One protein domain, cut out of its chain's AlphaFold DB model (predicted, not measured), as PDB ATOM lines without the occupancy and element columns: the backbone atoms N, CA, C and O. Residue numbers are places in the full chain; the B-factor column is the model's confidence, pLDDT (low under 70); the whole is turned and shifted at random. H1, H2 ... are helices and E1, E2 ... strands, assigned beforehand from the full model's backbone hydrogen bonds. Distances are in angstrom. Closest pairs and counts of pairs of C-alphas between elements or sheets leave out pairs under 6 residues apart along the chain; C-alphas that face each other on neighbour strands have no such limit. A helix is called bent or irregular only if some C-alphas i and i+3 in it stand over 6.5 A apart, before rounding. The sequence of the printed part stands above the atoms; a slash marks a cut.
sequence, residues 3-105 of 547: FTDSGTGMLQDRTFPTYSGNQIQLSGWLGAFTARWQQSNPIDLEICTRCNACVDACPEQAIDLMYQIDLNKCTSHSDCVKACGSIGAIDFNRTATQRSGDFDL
ATOM      1  N   PHE A   3      -3.718  41.271  88.381       58.38
ATOM      2  CA  PHE A   3      -4.280  40.220  89.233       58.38
ATOM      3  C   PHE A   3      -3.156  39.401  89.866       58.38
ATOM      4  O   PHE A   3      -2.202  39.029  89.179       58.38
ATOM      5  N   THR A   4      -3.289  39.120  91.163       51.41
ATOM      6  CA  THR A   4      -2.444  38.174  91.900       51.41
ATOM      7  C   THR A   4      -3.026  36.764  91.805       51.41
ATOM      8  O   THR A   4      -4.236  36.596  91.664       51.41
ATOM      9  N   ASP A   5      -2.173  35.744  91.929       44.88
ATOM     10  CA  ASP A   5      -2.505  34.314  91.761       44.88
ATOM     11  C   ASP A   5      -3.535  33.748  92.781       44.88
ATOM     12  O   ASP A   5      -3.749  32.540  92.834       44.88
ATOM     13  N   SER A   6      -4.162  34.582  93.620       43.69
ATOM     14  CA  SER A   6      -4.989  34.177  94.769       43.69
ATOM     15  C   SER A   6      -6.474  34.579  94.702       43.69
ATOM     16  O   SER A   6      -7.215  34.281  95.636       43.69
ATOM     17  N   GLY A   7      -6.933  35.265  93.647       48.19
ATOM     18  CA  GLY A   7      -8.324  35.735  93.529       48.19
ATOM     19  C   GLY A   7      -9.278  34.721  92.879       48.19
ATOM     20  O   GLY A   7      -8.900  34.042  91.937       48.19
ATOM     21  N   THR A   8     -10.537  34.652  93.333       45.81
ATOM     22  CA  THR A   8     -11.599  33.762  92.798       45.81
ATOM     23  C   THR A   8     -12.591  34.470  91.854       45.81
ATOM     24  O   THR A   8     -13.725  34.025  91.668       45.81
ATOM     25  N   GLY A   9     -12.201  35.611  91.279       53.91
ATOM     26  CA  GLY A   9     -13.067  36.430  90.424       53.91
ATOM     27  C   GLY A   9     -13.257  35.867  89.010       53.91
ATOM     28  O   GLY A   9     -12.538  34.985  88.565       53.91
ATOM     29  N   MET A  10     -14.215  36.410  88.258       58.09
ATOM     30  CA  MET A  10     -14.346  36.182  86.813       58.09
ATOM     31  C   MET A  10     -13.811  37.415  86.073       58.09
ATOM     32  O   MET A  10     -14.227  38.535  86.375       58.09
ATOM     33  N   LEU A  11     -12.913  37.243  85.094       59.88
ATOM     34  CA  LEU A  11     -12.502  38.365  84.240       59.88
ATOM     35  C   LEU A  11     -13.653  38.756  83.296       59.88
ATOM     36  O   LEU A  11     -14.074  37.945  82.475       59.88
ATOM     37  N   GLN A  12     -14.139  40.000  83.391       61.62
ATOM     38  CA  GLN A  12     -15.143  40.574  82.472       61.62
ATOM     39  C   GLN A  12     -14.545  40.915  81.089       61.62
ATOM     40  O   GLN A  12     -13.412  40.546  80.803       61.62
ATOM     41  N   ASP A  13     -15.272  41.615  80.213       62.22
ATOM     42  CA  ASP A  13     -14.789  42.029  78.885       62.22
ATOM     43  C   ASP A  13     -13.471  42.825  78.933       62.22
ATOM     44  O   ASP A  13     -13.159  43.539  79.893       62.22
ATOM     45  N   ARG A  14     -12.669  42.711  77.865       66.38
ATOM     46  CA  ARG A  14     -11.311  43.271  77.748       66.38
ATOM     47  C   ARG A  14     -11.310  44.789  77.492       66.38
ATOM     48  O   ARG A  14     -10.750  45.270  76.513       66.38
ATOM     49  N   THR A  15     -11.923  45.550  78.395       72.00
ATOM     50  CA  THR A  15     -12.021  47.019  78.313       72.00
ATOM     51  C   THR A  15     -10.706  47.712  78.693       72.00
ATOM     52  O   THR A  15     -10.421  48.810  78.228       72.00
ATOM     53  N   PHE A  16      -9.868  47.057  79.507       76.69
ATOM     54  CA  PHE A  16      -8.593  47.591  79.992       76.69
ATOM     55  C   PHE A  16      -7.463  46.557  79.866       76.69
ATOM     56  O   PHE A  16      -7.729  45.351  79.977       76.69
ATOM     57  N   PRO A  17      -6.193  46.992  79.715       83.06
ATOM     58  CA  PRO A  17      -5.041  46.105  79.820       83.06
ATOM     59  C   PRO A  17      -5.090  45.313  81.128       83.06
ATOM     60  O   PRO A  17      -5.305  45.869  82.215       83.06
ATOM     61  N   THR A  18      -4.948  43.998  81.010       86.12
ATOM     62  CA  THR A  18      -4.993  43.069  82.137       86.12
ATOM     63  C   THR A  18      -3.709  42.268  82.149       86.12
ATOM     64  O   THR A  18      -3.399  41.601  81.167       86.12
ATOM     65  N   TYR A  19      -3.001  42.328  83.268       88.00
ATOM     66  CA  TYR A  19      -1.758  41.608  83.487       88.00
ATOM     67  C   TYR A  19      -1.957  40.593  84.608       88.00
ATOM     68  O   TYR A  19      -2.735  40.834  85.538       88.00
ATOM     69  N   SER A  20      -1.230  39.484  84.534       87.25
ATOM     70  CA  SER A  20      -1.057  38.571  85.659       87.25
ATOM     71  C   SER A  20       0.378  38.596  86.157       87.25
ATOM     72  O   SER A  20       1.329  38.813  85.393       87.25
ATOM     73  N   GLY A  21       0.531  38.364  87.453       87.44
ATOM     74  CA  GLY A  21       1.825  38.109  88.047       87.44
ATOM     75  C   GLY A  21       1.801  38.151  89.560       87.44
ATOM     76  O   GLY A  21       0.815  38.510  90.200       87.44
ATOM     77  N   ASN A  22       2.943  37.802  90.126       87.00
ATOM     78  CA  ASN A  22       3.180  37.805  91.560       87.00
ATOM     79  C   ASN A  22       4.368  38.717  91.896       87.00
ATOM     80  O   ASN A  22       4.891  39.431  91.035       87.00
ATOM     81  N   GLN A  23       4.752  38.743  93.177       88.94
ATOM     82  CA  GLN A  23       5.867  39.552  93.685       88.94
ATOM     83  C   GLN A  23       5.758  41.033  93.287       88.94
ATOM     84  O   GLN A  23       6.718  41.648  92.821       88.94
ATOM     85  N   ILE A  24       4.558  41.593  93.448       92.81
ATOM     86  CA  ILE A  24       4.272  42.978  93.088       92.81
ATOM     87  C   ILE A  24       5.059  43.905  94.016       92.81
ATOM     88  O   ILE A  24       4.962  43.818  95.238       92.81
ATOM     89  N   GLN A  25       5.831  44.805  93.423       94.62
ATOM     90  CA  GLN A  25       6.536  45.883  94.099       94.62
ATOM     91  C   GLN A  25       5.994  47.208  93.590       94.62
ATOM     92  O   GLN A  25       5.966  47.446  92.381       94.62
ATOM     93  N   LEU A  26       5.604  48.081  94.513       95.81
ATOM     94  CA  LEU A  26       5.080  49.400  94.195       95.81
ATOM     95  C   LEU A  26       5.960  50.483  94.813       95.81
ATOM     96  O   LEU A  26       6.391  50.384  95.960       95.81
ATOM     97  N   SER A  27       6.221  51.536  94.050       95.19
ATOM     98  CA  SER A  27       6.905  52.733  94.537       95.19
ATOM     99  C   SER A  27       6.404  53.962  93.792       95.19
ATOM    100  O   SER A  27       5.856  53.834  92.702       95.19
ATOM    101  N   GLY A  28       6.599  55.146  94.366       94.62
ATOM    102  CA  GLY A  28       6.239  56.409  93.727       94.62
ATOM    103  C   GLY A  28       5.241  57.219  94.541       94.62
ATOM    104  O   GLY A  28       5.140  57.062  95.757       94.62
ATOM    105  N   TRP A  29       4.562  58.138  93.872       94.56
ATOM    106  CA  TRP A  29       3.635  59.104  94.459       94.56
ATOM    107  C   TRP A  29       2.615  59.544  93.406       94.56
ATOM    108  O   TRP A  29       2.730  59.158  92.248       94.56
ATOM    109  N   LEU A  30       1.646  60.377  93.800       93.88
ATOM    110  CA  LEU A  30       0.619  60.946  92.920       93.88
ATOM    111  C   LEU A  30       1.180  61.387  91.555       93.88
ATOM    112  O   LEU A  30       2.040  62.268  91.501       93.88
ATOM    113  N   GLY A  31       0.676  60.785  90.476       93.31
ATOM    114  CA  GLY A  31       1.084  61.070  89.094       93.31
ATOM    115  C   GLY A  31       2.373  60.375  88.633       93.31
ATOM    116  O   GLY A  31       2.841  60.641  87.532       93.31
ATOM    117  N   ALA A  32       3.005  59.550  89.471       95.38
ATOM    118  CA  ALA A  32       4.285  58.908  89.170       95.38
ATOM    119  C   ALA A  32       4.506  57.637  90.012       95.38
ATOM    120  O   ALA A  32       5.519  57.505  90.708       95.38
ATOM    121  N   PHE A  33       3.552  56.707  89.995       97.19
ATOM    122  CA  PHE A  33       3.749  55.369  90.544       97.19
ATOM    123  C   PHE A  33       4.400  54.454  89.512       97.19
ATOM    124  O   PHE A  33       3.974  54.415  88.365       97.19
ATOM    125  N   THR A  34       5.366  53.652  89.945       97.56
ATOM    126  CA  THR A  34       5.939  52.556  89.163       97.56
ATOM    127  C   THR A  34       5.648  51.247  89.879       97.56
ATOM    128  O   THR A  34       6.081  51.041  91.022       97.56
ATOM    129  N   ALA A  35       4.944  50.348  89.195       96.62
ATOM    130  CA  ALA A  35       4.743  48.973  89.633       96.62
ATOM    131  C   ALA A  35       5.702  48.040  88.887       96.62
ATOM    132  O   ALA A  35       5.918  48.187  87.683       96.62
ATOM    133  N   ARG A  36       6.261  47.059  89.594       96.56
ATOM    134  CA  ARG A  36       7.028  45.946  89.021       96.56
ATOM    135  C   ARG A  36       6.425  44.637  89.492       96.56
ATOM    136  O   ARG A  36       6.041  44.536  90.651       96.56
ATOM    137  N   TRP A  37       6.345  43.649  88.616       94.56
ATOM    138  CA  TRP A  37       5.809  42.333  88.960       94.56
ATOM    139  C   TRP A  37       6.497  41.242  88.152       94.56
ATOM    140  O   TRP A  37       7.107  41.500  87.109       94.56
ATOM    141  N   GLN A  38       6.402  40.016  88.646       92.81
ATOM    142  CA  GLN A  38       6.942  38.839  87.995       92.81
ATOM    143  C   GLN A  38       5.816  38.119  87.248       92.81
ATOM    144  O   GLN A  38       4.889  37.588  87.860       92.81
ATOM    145  N   GLN A  39       5.890  38.095  85.916       89.56
ATOM    146  CA  GLN A  39       4.976  37.306  85.093       89.56
ATOM    147  C   GLN A  39       5.555  35.896  84.947       89.56
ATOM    148  O   GLN A  39       6.590  35.707  84.305       89.56
ATOM    149  N   SER A  40       4.911  34.914  85.576       87.75
ATOM    150  CA  SER A  40       5.365  33.515  85.581       87.75
ATOM    151  C   SER A  40       4.322  32.517  85.084       87.75
ATOM    152  O   SER A  40       4.676  31.372  84.816       87.75
ATOM    153  N   ASN A  41       3.050  32.908  84.968       91.62
ATOM    154  CA  ASN A  41       2.017  31.975  84.536       91.62
ATOM    155  C   ASN A  41       2.158  31.641  83.036       91.62
ATOM    156  O   ASN A  41       2.401  32.550  82.228       91.62
ATOM    157  N   PRO A  42       1.958  30.369  82.634       91.88
ATOM    158  CA  PRO A  42       1.977  29.984  81.226       91.88
ATOM    159  C   PRO A  42       0.945  30.722  80.366       91.88
ATOM    160  O   PRO A  42       1.168  30.895  79.169       91.88
ATOM    161  N   ILE A  43      -0.172  31.182  80.939       92.12
ATOM    162  CA  ILE A  43      -1.199  31.930  80.203       92.12
ATOM    163  C   ILE A  43      -0.888  33.427  80.239       92.12
ATOM    164  O   ILE A  43      -0.900  34.052  81.301       92.12
ATOM    165  N   ASP A  44      -0.663  34.017  79.062       90.00
ATOM    166  CA  ASP A  44      -0.535  35.467  78.905       90.00
ATOM    167  C   ASP A  44      -1.920  36.114  78.806       90.00
ATOM    168  O   ASP A  44      -2.623  35.946  77.804       90.00
ATOM    169  N   LEU A  45      -2.318  36.877  79.826       89.69
ATOM    170  CA  LEU A  45      -3.604  37.578  79.833       89.69
ATOM    171  C   LEU A  45      -3.691  38.707  78.796       89.69
ATOM    172  O   LEU A  45      -4.801  39.123  78.453       89.69
ATOM    173  N   GLU A  46      -2.565  39.168  78.251       86.25
ATOM    174  CA  GLU A  46      -2.549  40.132  77.149       86.25
ATOM    175  C   GLU A  46      -2.837  39.473  75.798       86.25
ATOM    176  O   GLU A  46      -3.304  40.128  74.867       86.25
ATOM    177  N   ILE A  47      -2.600  38.174  75.660       89.31
ATOM    178  CA  ILE A  47      -2.872  37.447  74.412       89.31
ATOM    179  C   ILE A  47      -4.204  36.699  74.523       89.31
ATOM    180  O   ILE A  47      -4.943  36.590  73.545       89.31
ATOM    181  N   CYS A  48      -4.553  36.236  75.725       90.06
ATOM    182  CA  CYS A  48      -5.765  35.475  76.000       90.06
ATOM    183  C   CYS A  48      -7.034  36.208  75.532       90.06
ATOM    184  O   CYS A  48      -7.299  37.359  75.889       90.06
ATOM    185  N   THR A  49      -7.856  35.500  74.757       89.62
ATOM    186  CA  THR A  49      -9.150  35.986  74.257       89.62
ATOM    187  C   THR A  49     -10.311  35.691  75.205       89.62
ATOM    188  O   THR A  49     -11.427  36.110  74.920       89.62
ATOM    189  N   ARG A  50     -10.064  34.992  76.326       89.56
ATOM    190  CA  ARG A  50     -11.079  34.614  77.329       89.56
ATOM    191  C   ARG A  50     -12.217  33.760  76.738       89.56
ATOM    192  O   ARG A  50     -13.382  33.940  77.064       89.56
ATOM    193  N   CYS A  51     -11.880  32.827  75.839       91.50
ATOM    194  CA  CYS A  51     -12.850  31.982  75.125       91.50
ATOM    195  C   CYS A  51     -13.317  30.727  75.890       91.50
ATOM    196  O   CYS A  51     -14.075  29.942  75.330       91.50
ATOM    197  N   ASN A  52     -12.834  30.500  77.117       92.56
ATOM    198  CA  ASN A  52     -13.070  29.307  77.952       92.56
ATOM    199  C   ASN A  52     -12.580  27.951  77.411       92.56
ATOM    200  O   ASN A  52     -12.550  26.989  78.170       92.56
ATOM    201  N   ALA A  53     -12.074  27.864  76.177       93.62
ATOM    202  CA  ALA A  53     -11.634  26.591  75.595       93.62
ATOM    203  C   ALA A  53     -10.556  25.861  76.426       93.62
ATOM    204  O   ALA A  53     -10.539  24.636  76.483       93.62
ATOM    205  N   CYS A  54      -9.652  26.596  77.085       94.00
ATOM    206  CA  CYS A  54      -8.638  26.003  77.960       94.00
ATOM    207  C   CYS A  54      -9.191  25.515  79.308       94.00
ATOM    208  O   CYS A  54      -8.643  24.561  79.854       94.00
ATOM    209  N   VAL A  55     -10.254  26.149  79.814       93.81
ATOM    210  CA  VAL A  55     -10.949  25.758  81.050       93.81
ATOM    211  C   VAL A  55     -11.684  24.439  80.812       93.81
ATOM    212  O   VAL A  55     -11.479  23.484  81.556       93.81
ATOM    213  N   ASP A  56     -12.434  24.343  79.710       94.62
ATOM    214  CA  ASP A  56     -13.177  23.133  79.330       94.62
ATOM    215  C   ASP A  56     -12.254  21.942  79.025       94.62
ATOM    216  O   ASP A  56     -12.612  20.785  79.247       94.62
ATOM    217  N   ALA A  57     -11.050  22.216  78.511       94.31
ATOM    218  CA  ALA A  57     -10.079  21.196  78.123       94.31
ATOM    219  C   ALA A  57      -9.214  20.660  79.281       94.31
ATOM    220  O   ALA A  57      -8.439  19.733  79.052       94.31
ATOM    221  N   CYS A  58      -9.276  21.237  80.487       95.12
ATOM    222  CA  CYS A  58      -8.421  20.838  81.610       95.12
ATOM    223  C   CYS A  58      -9.115  19.790  82.508       95.12
ATOM    224  O   CYS A  58     -10.012  20.150  83.276       95.12
ATOM    225  N   PRO A  59      -8.708  18.503  82.475       93.31
ATOM    226  CA  PRO A  59      -9.365  17.445  83.237       93.31
ATOM    227  C   PRO A  59      -9.157  17.576  84.752       93.31
ATOM    228  O   PRO A  59     -10.013  17.140  85.519       93.31
ATOM    229  N   GLU A  60      -8.065  18.200  85.202       92.94
ATOM    230  CA  GLU A  60      -7.787  18.421  86.628       92.94
ATOM    231  C   GLU A  60      -8.399  19.710  87.183       92.94
ATOM    232  O   GLU A  60      -8.215  20.004  88.364       92.94
ATOM    233  N   GLN A  61      -9.100  20.495  86.354       92.75
ATOM    234  CA  GLN A  61      -9.628  21.810  86.742       92.75
ATOM    235  C   GLN A  61      -8.530  22.724  87.321       92.75
ATOM    236  O   GLN A  61      -8.742  23.481  88.269       92.75
ATOM    237  N   ALA A  62      -7.325  22.635  86.750       93.69
ATOM    238  CA  ALA A  62      -6.179  23.462  87.117       93.69
ATOM    239  C   ALA A  62      -6.256  24.884  86.530       93.69
ATOM    240  O   ALA A  62      -5.385  25.698  86.812       93.69
ATOM    241  N   ILE A  63      -7.257  25.182  85.696       92.12
ATOM    242  CA  ILE A  63      -7.480  26.492  85.075       92.12
ATOM    243  C   ILE A  63      -8.914  26.912  85.388       92.12
ATOM    244  O   ILE A  63      -9.846  26.177  85.067       92.12
ATOM    245  N   ASP A  64      -9.088  28.083  85.991       88.12
ATOM    246  CA  ASP A  64     -10.393  28.672  86.296       88.12
ATOM    247  C   ASP A  64     -10.680  29.913  85.421       88.12
ATOM    248  O   ASP A  64      -9.988  30.190  84.436       88.12
ATOM    249  N   LEU A  65     -11.718  30.681  85.773       88.62
ATOM    250  CA  LEU A  65     -12.139  31.889  85.049       88.62
ATOM    251  C   LEU A  65     -11.222  33.111  85.261       88.62
ATOM    252  O   LEU A  65     -11.481  34.178  84.688       88.62
ATOM    253  N   MET A  66     -10.143  32.974  86.036       85.06
ATOM    254  CA  MET A  66      -9.022  33.919  86.033       85.06
ATOM    255  C   MET A  66      -8.046  33.624  84.894       85.06
ATOM    256  O   MET A  66      -7.180  34.451  84.604       85.06
ATOM    257  N   TYR A  67      -8.220  32.496  84.195       89.81
ATOM    258  CA  TYR A  67      -7.377  32.050  83.089       89.81
ATOM    259  C   TYR A  67      -5.904  32.000  83.490       89.81
ATOM    260  O   TYR A  67      -5.036  32.415  82.725       89.81
ATOM    261  N   GLN A  68      -5.627  31.525  84.701       91.38
ATOM    262  CA  GLN A  68      -4.286  31.260  85.211       91.38
ATOM    263  C   GLN A  68      -4.193  29.777  85.580       91.38
ATOM    264  O   GLN A  68      -5.152  29.200  86.084       91.38
ATOM    265  N   ILE A  69      -3.056  29.144  85.277       91.81
ATOM    266  CA  ILE A  69      -2.835  27.727  85.601       91.81
ATOM    267  C   ILE A  69      -2.338  27.596  87.041       91.81
ATOM    268  O   ILE A  69      -1.288  28.149  87.372       91.81
ATOM    269  N   ASP A  70      -3.036  26.807  87.854       91.75
ATOM    270  CA  ASP A  70      -2.546  26.291  89.131       91.75
ATOM    271  C   ASP A  70      -1.556  25.147  88.868       91.75
ATOM    272  O   ASP A  70      -1.926  23.999  88.592       91.75
ATOM    273  N   LEU A  71      -0.265  25.468  88.944       90.00
ATOM    274  CA  LEU A  71       0.816  24.514  88.690       90.00
ATOM    275  C   LEU A  71       0.876  23.377  89.720       90.00
ATOM    276  O   LEU A  71       1.480  22.349  89.430       90.00
ATOM    277  N   ASN A  72       0.231  23.512  90.884       92.31
ATOM    278  CA  ASN A  72       0.161  22.425  91.863       92.31
ATOM    279  C   ASN A  72      -0.888  21.370  91.485       92.31
ATOM    280  O   ASN A  72      -0.796  20.228  91.934       92.31
ATOM    281  N   LYS A  73      -1.882  21.739  90.667       93.75
ATOM    282  CA  LYS A  73      -2.917  20.826  90.154       93.75
ATOM    283  C   LYS A  73      -2.604  20.305  88.753       93.75
ATOM    284  O   LYS A  73      -3.064  19.230  88.385       93.75
ATOM    285  N   CYS A  74      -1.855  21.067  87.958       93.44
ATOM    286  CA  CYS A  74      -1.577  20.732  86.565       93.44
ATOM    287  C   CYS A  74      -0.658  19.504  86.428       93.44
ATOM    288  O   CYS A  74       0.472  19.495  86.909       93.44
ATOM    289  N   THR A  75      -1.102  18.493  85.678       93.62
ATOM    290  CA  THR A  75      -0.321  17.275  85.369       93.62
ATOM    291  C   THR A  75       0.487  17.384  84.070       93.62
ATOM    292  O   THR A  75       1.128  16.424  83.650       93.62
ATOM    293  N   SER A  76       0.482  18.555  83.419       90.25
ATOM    294  CA  SER A  76       1.175  18.831  82.147       90.25
ATOM    295  C   SER A  76       0.676  18.036  80.921       90.25
ATOM    296  O   SER A  76       1.399  17.884  79.936       90.25
ATOM    297  N   HIS A  77      -0.589  17.595  80.915       92.00
ATOM    298  CA  HIS A  77      -1.234  16.903  79.780       92.00
ATOM    299  C   HIS A  77      -1.336  17.750  78.481       92.00
ATOM    300  O   HIS A  77      -1.482  17.206  77.386       92.00
ATOM    301  N   SER A  78      -1.182  19.078  78.582       92.69
ATOM    302  CA  SER A  78      -1.041  20.032  77.463       92.69
ATOM    303  C   SER A  78      -2.262  20.216  76.544       92.69
ATOM    304  O   SER A  78      -2.150  20.848  75.490       92.69
ATOM    305  N   ASP A  79      -3.452  19.741  76.920       94.81
ATOM    306  CA  ASP A  79      -4.653  19.931  76.088       94.81
ATOM    307  C   ASP A  79      -5.124  21.390  76.052       94.81
ATOM    308  O   ASP A  79      -5.629  21.843  75.024       94.81
ATOM    309  N   CYS A  80      -4.852  22.168  77.104       94.62
ATOM    310  CA  CYS A  80      -5.100  23.609  77.114       94.62
ATOM    311  C   CYS A  80      -4.307  24.350  76.018       94.62
ATOM    312  O   CYS A  80      -4.832  25.280  75.406       94.62
ATOM    313  N   VAL A  81      -3.081  23.908  75.706       94.38
ATOM    314  CA  VAL A  81      -2.248  24.481  74.633       94.38
ATOM    315  C   VAL A  81      -2.874  24.200  73.268       94.38
ATOM    316  O   VAL A  81      -3.015  25.112  72.453       94.38
ATOM    317  N   LYS A  82      -3.325  22.958  73.032       94.06
ATOM    318  CA  LYS A  82      -4.031  22.581  71.792       94.06
ATOM    319  C   LYS A  82      -5.332  23.366  71.631       94.06
ATOM    320  O   LYS A  82      -5.611  23.844  70.535       94.06
ATOM    321  N   ALA A  83      -6.093  23.523  72.715       93.88
ATOM    322  CA  ALA A  83      -7.341  24.281  72.734       93.88
ATOM    323  C   ALA A  83      -7.122  25.781  72.474       93.88
ATOM    324  O   ALA A  83      -7.947  26.421  71.826       93.88
ATOM    325  N   CYS A  84      -5.997  26.344  72.929       94.44
ATOM    326  CA  CYS A  84      -5.610  27.721  72.624       94.44
ATOM    327  C   CYS A  84      -5.249  27.905  71.137       94.44
ATOM    328  O   CYS A  84      -5.507  28.961  70.554       94.44
ATOM    329  N   GLY A  85      -4.694  26.867  70.502       92.44
ATOM    330  CA  GLY A  85      -4.482  26.808  69.058       92.44
ATOM    331  C   GLY A  85      -3.662  27.988  68.530       92.44
ATOM    332  O   GLY A  85      -2.609  28.324  69.069       92.44
ATOM    333  N   SER A  86      -4.158  28.643  67.478       90.56
ATOM    334  CA  SER A  86      -3.475  29.766  66.822       90.56
ATOM    335  C   SER A  86      -3.427  31.055  67.646       90.56
ATOM    336  O   SER A  86      -2.745  31.992  67.239       90.56
ATOM    337  N   ILE A  87      -4.145  31.135  68.774       91.88
ATOM    338  CA  ILE A  87      -4.090  32.297  69.676       91.88
ATOM    339  C   ILE A  87      -2.727  32.344  70.378       91.88
ATOM    340  O   ILE A  87      -2.187  33.426  70.584       91.88
ATOM    341  N   GLY A  88      -2.163  31.182  70.737       91.25
ATOM    342  CA  GLY A  88      -0.814  31.088  71.306       91.25
ATOM    343  C   GLY A  88      -0.627  31.775  72.665       91.25
ATOM    344  O   GLY A  88       0.491  32.133  73.018       91.25
ATOM    345  N   ALA A  89      -1.698  31.978  73.440       92.62
ATOM    346  CA  ALA A  89      -1.608  32.626  74.751       92.62
ATOM    347  C   ALA A  89      -0.927  31.745  75.817       92.62
ATOM    348  O   ALA A  89      -0.353  32.283  76.768       92.62
ATOM    349  N   ILE A  90      -0.993  30.414  75.666       94.12
ATOM    350  CA  ILE A  90      -0.487  29.435  76.638       94.12
ATOM    351  C   ILE A  90       0.875  28.896  76.195       94.12
ATOM    352  O   ILE A  90       0.963  28.221  75.172       94.12
ATOM    353  N   ASP A  91       1.912  29.146  76.993       90.75
ATOM    354  CA  ASP A  91       3.273  28.654  76.765       90.75
ATOM    355  C   ASP A  91       3.945  28.250  78.088       90.75
ATOM    356  O   ASP A  91       4.289  29.096  78.913       90.75
ATOM    357  N   PHE A  92       4.149  26.945  78.284       89.31
ATOM    358  CA  PHE A  92       4.818  26.393  79.470       89.31
ATOM    359  C   PHE A  92       6.338  26.585  79.461       89.31
ATOM    360  O   PHE A  92       6.967  26.480  80.512       89.31
ATOM    361  N   ASN A  93       6.937  26.883  78.306       87.38
ATOM    362  CA  ASN A  93       8.364  27.190  78.209       87.38
ATOM    363  C   ASN A  93       8.649  28.675  78.456       87.38
ATOM    364  O   ASN A  93       9.812  29.093  78.417       87.38
ATOM    365  N   ARG A  94       7.610  29.482  78.711       82.94
ATOM    366  CA  ARG A  94       7.762  30.907  78.972       82.94
ATOM    367  C   ARG A  94       8.651  31.110  80.188       82.94
ATOM    368  O   ARG A  94       8.326  30.730  81.310       82.94
ATOM    369  N   THR A  95       9.788  31.755  79.958       83.12
ATOM    370  CA  THR A  95      10.683  32.129  81.044       83.12
ATOM    371  C   THR A  95      10.026  33.232  81.859       83.12
ATOM    372  O   THR A  95       9.528  34.216  81.301       83.12
ATOM    373  N   ALA A  96      10.035  33.070  83.181       82.94
ATOM    374  CA  ALA A  96       9.492  34.065  84.084       82.94
ATOM    375  C   ALA A  96      10.150  35.423  83.784       82.94
ATOM    376  O   ALA A  96      11.374  35.560  83.825       82.94
ATOM    377  N   THR A  97       9.336  36.424  83.462       86.75
ATOM    378  CA  THR A  97       9.812  37.730  82.997       86.75
ATOM    379  C   THR A  97       9.414  38.825  83.976       86.75
ATOM    380  O   THR A  97       8.256  38.919  84.381       86.75
ATOM    381  N   GLN A  98      10.377  39.668  84.350       92.81
ATOM    382  CA  GLN A  98      10.083  40.862  85.132       92.81
ATOM    383  C   GLN A  98       9.417  41.901  84.225       92.81
ATOM    384  O   GLN A  98       9.925  42.227  83.151       92.81
ATOM    385  N   ARG A  99       8.275  42.420  84.666       92.50
ATOM    386  CA  ARG A  99       7.509  43.467  83.989       92.50
ATOM    387  C   ARG A  99       7.468  44.722  84.851       92.50
ATOM    388  O   ARG A  99       7.645  44.660  86.071       92.50
ATOM    389  N   SER A 100       7.221  45.860  84.213       95.38
ATOM    390  CA  SER A 100       7.003  47.133  84.893       95.38
ATOM    391  C   SER A 100       5.999  47.999  84.147       95.38
ATOM    392  O   SER A 100       5.884  47.894  82.927       95.38
ATOM    393  N   GLY A 101       5.324  48.887  84.870       94.56
ATOM    394  CA  GLY A 101       4.415  49.879  84.308       94.56
ATOM    395  C   GLY A 101       4.317  51.108  85.203       94.56
ATOM    396  O   GLY A 101       4.491  50.998  86.420       94.56
ATOM    397  N   ASP A 102       4.036  52.250  84.580       96.50
ATOM    398  CA  ASP A 102       3.863  53.533  85.254       96.50
ATOM    399  C   ASP A 102       2.381  53.926  85.296       96.50
ATOM    400  O   ASP A 102       1.638  53.707  84.336       96.50
ATOM    401  N   PHE A 103       1.952  54.479  86.428       95.44
ATOM    402  CA  PHE A 103       0.558  54.777  86.734       95.44
ATOM    403  C   PHE A 103       0.442  56.092  87.509       95.44
ATOM    404  O   PHE A 103       1.257  56.388  88.381       95.44
ATOM    405  N   ASP A 104      -0.613  56.858  87.249       94.12
ATOM    406  CA  ASP A 104      -0.853  58.111  87.973       94.12
ATOM    407  C   ASP A 104      -1.443  57.875  89.367       94.12
ATOM    408  O   ASP A 104      -1.155  58.600  90.322       94.12
ATOM    409  N   LEU A 105      -2.280  56.844  89.476       95.31
ATOM    410  CA  LEU A 105      -3.064  56.515  90.655       95.31
ATOM    411  C   LEU A 105      -3.108  54.999  90.859       95.31
ATOM    412  O   LEU A 105      -3.079  54.234  89.894       95.31
TER     413      LEU A 105
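Overview. This is residues 3 to 105 of the 547 residues of a protein of Oxalobacteraceae bacterium IMCC9480 (UniProt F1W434). With little regular structure, this model has a three-stranded sheet at one end and a body of loops with two short helices, H1 and H2, at the other. Of 103 printed residues, named elements hold only 36, along the chain E1 E2 H1 H2 E3, class mixed; the sheet's order is E1 - E2 - E3, antiparallel. The whole is compact, radius of gyration of the C-alphas 14.6 A, yet elongated, 45 by 26 by 26 A.

Along the chain. Pass residues 3 to 21 and find C-alpha 22 at (3.180, 37.805, 91.560); there E1, residues 22 to 29, begins its 21.5 A. E2, residues 32 to 39, spans 22.0 A. Next come H1, residues 53 to 56, 5.3 A, and H2, residues 79 to 87, 13.9 A, irregular: C-alphas 83 and 86 are 8.9 A apart. E3, residues 97 to 103, 19.8 A, ends at (0.558, 54.777, 86.734).

Arrangement. E1 and E2 form a hairpin, antiparallel at 172 degrees; look for N 25 and O 36, 2.8 A apart, within hydrogen-bond range. E3 is antiparallel to E2 at 158 degrees, with N 35 and O 101 within range at 2.9 A. H1 and H2 touch, closest at the C-alphas of Cys 54 and Cys 80, 4.4 A; neither is on the sheet. In H2, 3 of 5 O i to N i+4 pairs are within range; H1 is too short for one.

Size, cuts and confidence. The farthest C-alphas, of Leu 30 and His 77, are 46.0 A apart. The printed part has no cut; the links E2 to H1 and H1 to H2 are long. Residues 3 to 14 have pLDDT under 70.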